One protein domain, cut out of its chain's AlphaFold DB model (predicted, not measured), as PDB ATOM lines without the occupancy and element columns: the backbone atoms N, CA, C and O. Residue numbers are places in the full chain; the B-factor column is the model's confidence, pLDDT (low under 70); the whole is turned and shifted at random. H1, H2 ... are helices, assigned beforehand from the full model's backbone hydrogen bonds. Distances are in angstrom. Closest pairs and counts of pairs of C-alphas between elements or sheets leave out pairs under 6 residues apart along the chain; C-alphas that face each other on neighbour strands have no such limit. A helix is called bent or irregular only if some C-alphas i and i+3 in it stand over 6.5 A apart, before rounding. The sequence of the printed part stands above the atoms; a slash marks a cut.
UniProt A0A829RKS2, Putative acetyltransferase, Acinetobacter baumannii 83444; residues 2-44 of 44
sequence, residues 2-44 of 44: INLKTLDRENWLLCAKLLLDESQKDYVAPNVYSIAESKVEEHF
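This is residues 2 to 44 of the 44 residues of the protein "Putative acetyltransferase" of Acinetobacter baumannii 83444 (UniProt A0A829RKS2). The chain makes a flat, open loop: two short helices, H1 and H3, pack on each other on one side, and the chain runs out from H1 to a third, H2, at the far end, then folds back to H3. Residues 21 to 27, of which 22 to 27 belong to H2, stick out from the rest, and residues 2 to 11 lead into H1 without a named element. The printed part has 43 residues, with three named helices in the order H1, H2, H3 and no named strand. The class is all helix, though under half of the residues, 20 of 43, are in named elements. The whole is loose, with a radius of gyration of the C-alphas of 11.8 A, and spans 37 by 28 by 11 A.

Along the printed part, H1, residues 12 to 16, touches H3, residues 32 to 40; the closest C-alphas of the two, those of Ala 16 and Tyr 33, are 6.0 A apart. Their centres are 9.4 A apart. H2, residues 22 to 27, is apart from H1 and apart from H3, and residues 21 to 27 stand free. In H1 every O i to N i+4 pair is within hydrogen-bond range; in H3 it is 4 of 5, and in H2 0 of 2, beside 2 of 3 O i to N i+3 pairs.

H1 begins at C-alpha 12 (134.282, 143.562, 155.855) and measures 6.2 A from first to last C-alpha. H2 measures 10.1 A and is irregular: C-alphas 23 and 26 are 7.3 A apart. H3 measures 12.6 A and ends at C-alpha 40 (134.096, 136.216, 157.300).

The two C-alphas farthest apart, those of Ser 23 and Phe 44, are 37.8 A apart. The printed part has no cut, and the links H1 to H2 and H2 to H3 are tight. The mean pLDDT of the printed part is 91.6, and no printed residue is under 70.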
ATOM      1  N   ILE A   2     136.390 157.844 168.933       88.12
ATOM      2  CA  ILE A   2     136.417 156.802 167.895       88.12
ATOM      3  C   ILE A   2     135.767 155.548 168.481       88.12
ATOM      4  O   ILE A   2     136.130 155.144 169.582       88.12
ATOM      5  N   ASN A   3     134.820 154.952 167.755       91.06
ATOM      6  CA  ASN A   3     134.179 153.692 168.125       91.06
ATOM      7  C   ASN A   3     134.636 152.602 167.159       91.06
ATOM      8  O   ASN A   3     134.525 152.771 165.945       91.06
ATOM      9  N   LEU A   4     135.137 151.494 167.698       92.75
ATOM     10  CA  LEU A   4     135.499 150.324 166.908       92.75
ATOM     11  C   LEU A   4     134.295 149.390 166.784       92.75
ATOM     12  O   LEU A   4     133.493 149.272 167.711       92.75
ATOM     13  N   LYS A   5     134.185 148.729 165.633       92.88
ATOM     14  CA  LYS A   5     133.190 147.689 165.369       92.88
ATOM     15  C   LYS A   5     133.898 146.382 165.049       92.88
ATOM     16  O   LYS A   5     134.967 146.392 164.441       92.88
ATOM     17  N   THR A   6     133.293 145.277 165.465       93.31
ATOM     18  CA  THR A   6     133.729 143.938 165.066       93.31
ATOM     19  C   THR A   6     133.599 143.793 163.553       93.31
ATOM     20  O   THR A   6     132.623 144.268 162.978       93.31
ATOM     21  N   LEU A   7     134.580 143.156 162.914       91.00
ATOM     22  CA  LEU A   7     134.509 142.830 161.491       91.00
ATOM     23  C   LEU A   7     133.466 141.720 161.272       91.00
ATOM     24  O   LEU A   7     133.522 140.697 161.953       91.00
ATOM     25  N   ASP A   8     132.539 141.912 160.338       94.94
ATOM     26  CA  ASP A   8     131.454 140.970 160.041       94.94
ATOM     27  C   ASP A   8     131.064 140.996 158.551       94.94
ATOM     28  O   ASP A   8     131.620 141.766 157.762       94.94
ATOM     29  N   ARG A   9     130.094 140.151 158.167       95.06
ATOM     30  CA  ARG A   9     129.585 140.037 156.787       95.06
ATOM     31  C   ARG A   9     129.028 141.348 156.228       95.06
ATOM     32  O   ARG A   9     129.041 141.539 155.017       95.06
ATOM     33  N   GLU A  10     128.560 142.260 157.076       95.25
ATOM     34  CA  GLU A  10     127.980 143.530 156.636       95.25
ATOM     35  C   GLU A  10     129.053 144.583 156.343       95.25
ATOM     36  O   GLU A  10     128.836 145.478 155.523       95.25
ATOM     37  N   ASN A  11     130.211 144.501 157.009       94.50
ATOM     38  CA  ASN A  11     131.199 145.578 156.987       94.50
ATOM     39  C   ASN A  11     132.558 145.221 156.365       94.50
ATOM     40  O   ASN A  11     133.265 146.132 155.919       94.50
ATOM     41  N   TRP A  12     132.923 143.938 156.256       93.75
ATOM     42  CA  TRP A  12     134.282 143.562 155.855       93.75
ATOM     43  C   TRP A  12     134.652 144.032 154.445       93.75
ATOM     44  O   TRP A  12     135.775 144.482 154.214       93.75
ATOM     45  N   LEU A  13     133.693 144.000 153.515       94.81
ATOM     46  CA  LEU A  13     133.911 144.412 152.132       94.81
ATOM     47  C   LEU A  13     134.242 145.906 152.027       94.81
ATOM     48  O   LEU A  13     135.051 146.311 151.193       94.81
ATOM     49  N   LEU A  14     133.616 146.730 152.869       93.19
ATOM     50  CA  LEU A  14     133.893 148.163 152.931       93.19
ATOM     51  C   LEU A  14     135.277 148.413 153.532       93.19
ATOM     52  O   LEU A  14     136.024 149.234 153.005       93.19
ATOM     53  N   CYS A  15     135.650 147.662 154.572       92.19
ATOM     54  CA  CYS A  15     136.985 147.724 155.168       92.19
ATOM     55  C   CYS A  15     138.085 147.333 154.169       92.19
ATOM     56  O   CYS A  15     139.091 148.031 154.072       92.19
ATOM     57  N   ALA A  16     137.881 146.275 153.379       91.06
ATOM     58  CA  ALA A  16     138.848 145.812 152.380       91.06
ATOM     59  C   ALA A  16     139.048 146.794 151.207       91.06
ATOM     60  O   ALA A  16     140.036 146.691 150.482       91.06
ATOM     61  N   LYS A  17     138.118 147.737 151.008       89.94
ATOM     62  CA  LYS A  17     138.156 148.759 149.948       89.94
ATOM     63  C   LYS A  17     138.652 150.123 150.428       89.94
ATOM     64  O   LYS A  17     138.642 151.073 149.643       89.94
ATOM     65  N   LEU A  18     139.043 150.248 151.697       90.81
ATOM     66  CA  LEU A  18     139.573 151.502 152.217       90.81
ATOM     67  C   LEU A  18     140.829 151.900 151.441       90.81
ATOM     68  O   LEU A  18     141.746 151.104 151.247       90.81
ATOM     69  N   LEU A  19     140.850 153.155 150.999       90.19
ATOM     70  CA  LEU A  19     142.027 153.732 150.376       90.19
ATOM     71  C   LEU A  19     143.057 154.030 151.454       90.19
ATOM     72  O   LEU A  19     142.741 154.596 152.502       90.19
ATOM     73  N   LEU A  20     144.289 153.651 151.161       89.31
ATOM     74  CA  LEU A  20     145.436 153.938 151.998       89.31
ATOM     75  C   LEU A  20     146.239 155.065 151.385       89.31
ATOM     76  O   LEU A  20     146.226 155.269 150.166       89.31
ATOM     77  N   ASP A  21     146.963 155.760 152.250       94.19
ATOM     78  CA  ASP A  21     148.022 156.642 151.801       94.19
ATOM     79  C   ASP A  21     149.039 155.848 150.964       94.19
ATOM     80  O   ASP A  21     149.317 154.679 151.252       94.19
ATOM     81  N   GLU A  22     149.595 156.471 149.922       92.75
ATOM     82  CA  GLU A  22     150.559 155.820 149.025       92.75
ATOM     83  C   GLU A  22     151.747 155.226 149.793       92.75
ATOM     84  O   GLU A  22     152.212 154.143 149.451       92.75
ATOM     85  N   SER A  23     152.181 155.876 150.881       95.31
ATOM     86  CA  SER A  23     153.285 155.398 151.725       95.31
ATOM     87  C   SER A  23     153.004 154.074 152.442       95.31
ATOM     88  O   SER A  23     153.929 153.453 152.961       95.31
ATOM     89  N   GLN A  24     151.743 153.637 152.493       90.88
ATOM     90  CA  GLN A  24     151.310 152.460 153.247       90.88
ATOM     91  C   GLN A  24     150.891 151.284 152.364       90.88
ATOM     92  O   GLN A  24     150.690 150.185 152.884       90.88
ATOM     93  N   LYS A  25     150.752 151.481 151.047       87.94
ATOM     94  CA  LYS A  25     150.248 150.442 150.134       87.94
ATOM     95  C   LYS A  25     151.113 149.184 150.131       87.94
ATOM     96  O   LYS A  25     150.569 148.084 150.128       87.94
ATOM     97  N   ASP A  26     152.428 149.348 150.227       91.81
ATOM     98  CA  ASP A  26     153.382 148.232 150.226       91.81
ATOM     99  C   ASP A  26     153.383 147.427 151.538       91.81
ATOM    100  O   ASP A  26     153.951 146.337 151.601       91.81
ATOM    101  N   TYR A  27     152.729 147.928 152.595       92.00
ATOM    102  CA  TYR A  27     152.555 147.197 153.856       92.00
ATOM    103  C   TYR A  27     151.332 146.282 153.859       92.00
ATOM    104  O   TYR A  27     151.132 145.522 154.808       92.00
ATOM    105  N   VAL A  28     150.505 146.342 152.815       90.31
ATOM    106  CA  VAL A  28     149.313 145.509 152.701       90.31
ATOM    107  C   VAL A  28     149.615 144.275 151.880       90.31
ATOM    108  O   VAL A  28     150.174 144.338 150.787       90.31
ATOM    109  N   ALA A  29     149.198 143.125 152.405       91.50
ATOM    110  CA  ALA A  29     149.281 141.882 151.666       91.50
ATOM    111  C   ALA A  29     148.496 142.008 150.342       91.50
ATOM    112  O   ALA A  29     147.325 142.400 150.364       91.50
ATOM    113  N   PRO A  30     149.074 141.630 149.189       90.31
ATOM    114  CA  PRO A  30     148.416 141.792 147.888       90.31
ATOM    115  C   PRO A  30     147.110 140.987 147.772       90.31
ATOM    116  O   PRO A  30     146.255 141.293 146.948       90.31
ATOM    117  N   ASN A  31     146.935 139.972 148.620       93.12
ATOM    118  CA  ASN A  31     145.746 139.134 148.730       93.12
ATOM    119  C   ASN A  31     144.865 139.483 149.948       93.12
ATOM    120  O   ASN A  31     144.113 138.627 150.413       93.12
ATOM    121  N   VAL A  32     144.938 140.717 150.469       91.19
ATOM    122  CA  VAL A  32     144.157 141.163 151.642       91.19
ATOM    123  C   VAL A  32     142.664 140.859 151.512       91.19
ATOM    124  O   VAL A  32     142.036 140.456 152.486       91.19
ATOM    125  N   TYR A  33     142.114 140.971 150.300       93.25
ATOM    126  CA  TYR A  33     140.717 140.657 150.031       93.25
ATOM    127  C   TYR A  33     140.398 139.188 150.323       93.25
ATOM    128  O   TYR A  33     139.499 138.908 151.105       93.25
ATOM    129  N   SER A  34     141.163 138.255 149.747       93.19
ATOM    130  CA  SER A  34     140.970 136.814 149.961       93.19
ATOM    131  C   SER A  34     141.220 136.412 151.414       93.19
ATOM    132  O   SER A  34     140.545 135.533 151.937       93.19
ATOM    133  N   ILE A  35     142.166 137.069 152.097       91.81
ATOM    134  CA  ILE A  35     142.389 136.848 153.530       91.81
ATOM    135  C   ILE A  35     141.145 137.255 154.326       91.81
ATOM    136  O   ILE A  35     140.676 136.464 155.141       91.81
ATOM    137  N   ALA A  36     140.613 138.458 154.097       92.38
ATOM    138  CA  ALA A  36     139.437 138.953 154.808       92.38
ATOM    139  C   ALA A  36     138.191 138.104 154.512       92.38
ATOM    140  O   ALA A  36     137.499 137.692 155.441       92.38
ATOM    141  N   GLU A  37     137.961 137.784 153.241       94.25
ATOM    142  CA  GLU A  37     136.847 136.954 152.783       94.25
ATOM    143  C   GLU A  37     136.864 135.573 153.455       94.25
ATOM    144  O   GLU A  37     135.887 135.214 154.110       94.25
ATOM    145  N   SER A  38     138.016 134.889 153.466       94.00
ATOM    146  CA  SER A  38     138.178 133.568 154.104       94.00
ATOM    147  C   SER A  38     137.923 133.520 155.614       94.00
ATOM    148  O   SER A  38     137.836 132.444 156.211       94.00
ATOM    149  N   LYS A  39     137.881 134.683 156.272       91.81
ATOM    150  CA  LYS A  39     137.640 134.811 157.714       91.81
ATOM    151  C   LYS A  39     136.193 135.148 158.048       91.81
ATOM    152  O   LYS A  39     135.817 135.006 159.210       91.81
ATOM    153  N   VAL A  40     135.421 135.625 157.076       94.50
ATOM    154  CA  VAL A  40     134.096 136.216 157.300       94.50
ATOM    155  C   VAL A  40     133.000 135.453 156.558       94.50
ATOM    156  O   VAL A  40     131.904 135.257 157.099       94.50
ATOM    157  N   GLU A  41     133.288 135.003 155.341       93.56
ATOM    158  CA  GLU A  41     132.342 134.267 154.511       93.56
ATOM    159  C   GLU A  41     132.386 132.761 154.798       93.56
ATOM    160  O   GLU A  41     133.398 132.197 155.216       93.56
ATOM    161  N   GLU A  42     131.243 132.104 154.606       90.00
ATOM    162  CA  GLU A  42     131.158 130.645 154.633       90.00
ATOM    163  C   GLU A  42     131.545 130.079 153.267       90.00
ATOM    164  O   GLU A  42     131.073 130.545 152.230       90.00
ATOM    165  N   HIS A  43     132.361 129.028 153.276       82.88
ATOM    166  CA  HIS A  43     132.694 128.261 152.083       82.88
ATOM    167  C   HIS A  43     132.057 126.873 152.196       82.88
ATOM    168  O   HIS A  43     132.273 126.183 153.196       82.88
ATOM    169  N   PHE A  44     131.269 126.493 151.187       72.06
ATOM    170  CA  PHE A  44     130.619 125.184 151.064       72.06
ATOM    171  C   PHE A  44     131.339 124.303 150.045       72.06
ATOM    172  O   PHE A  44     131.813 124.857 149.025       72.06
TER     173      PHE A  44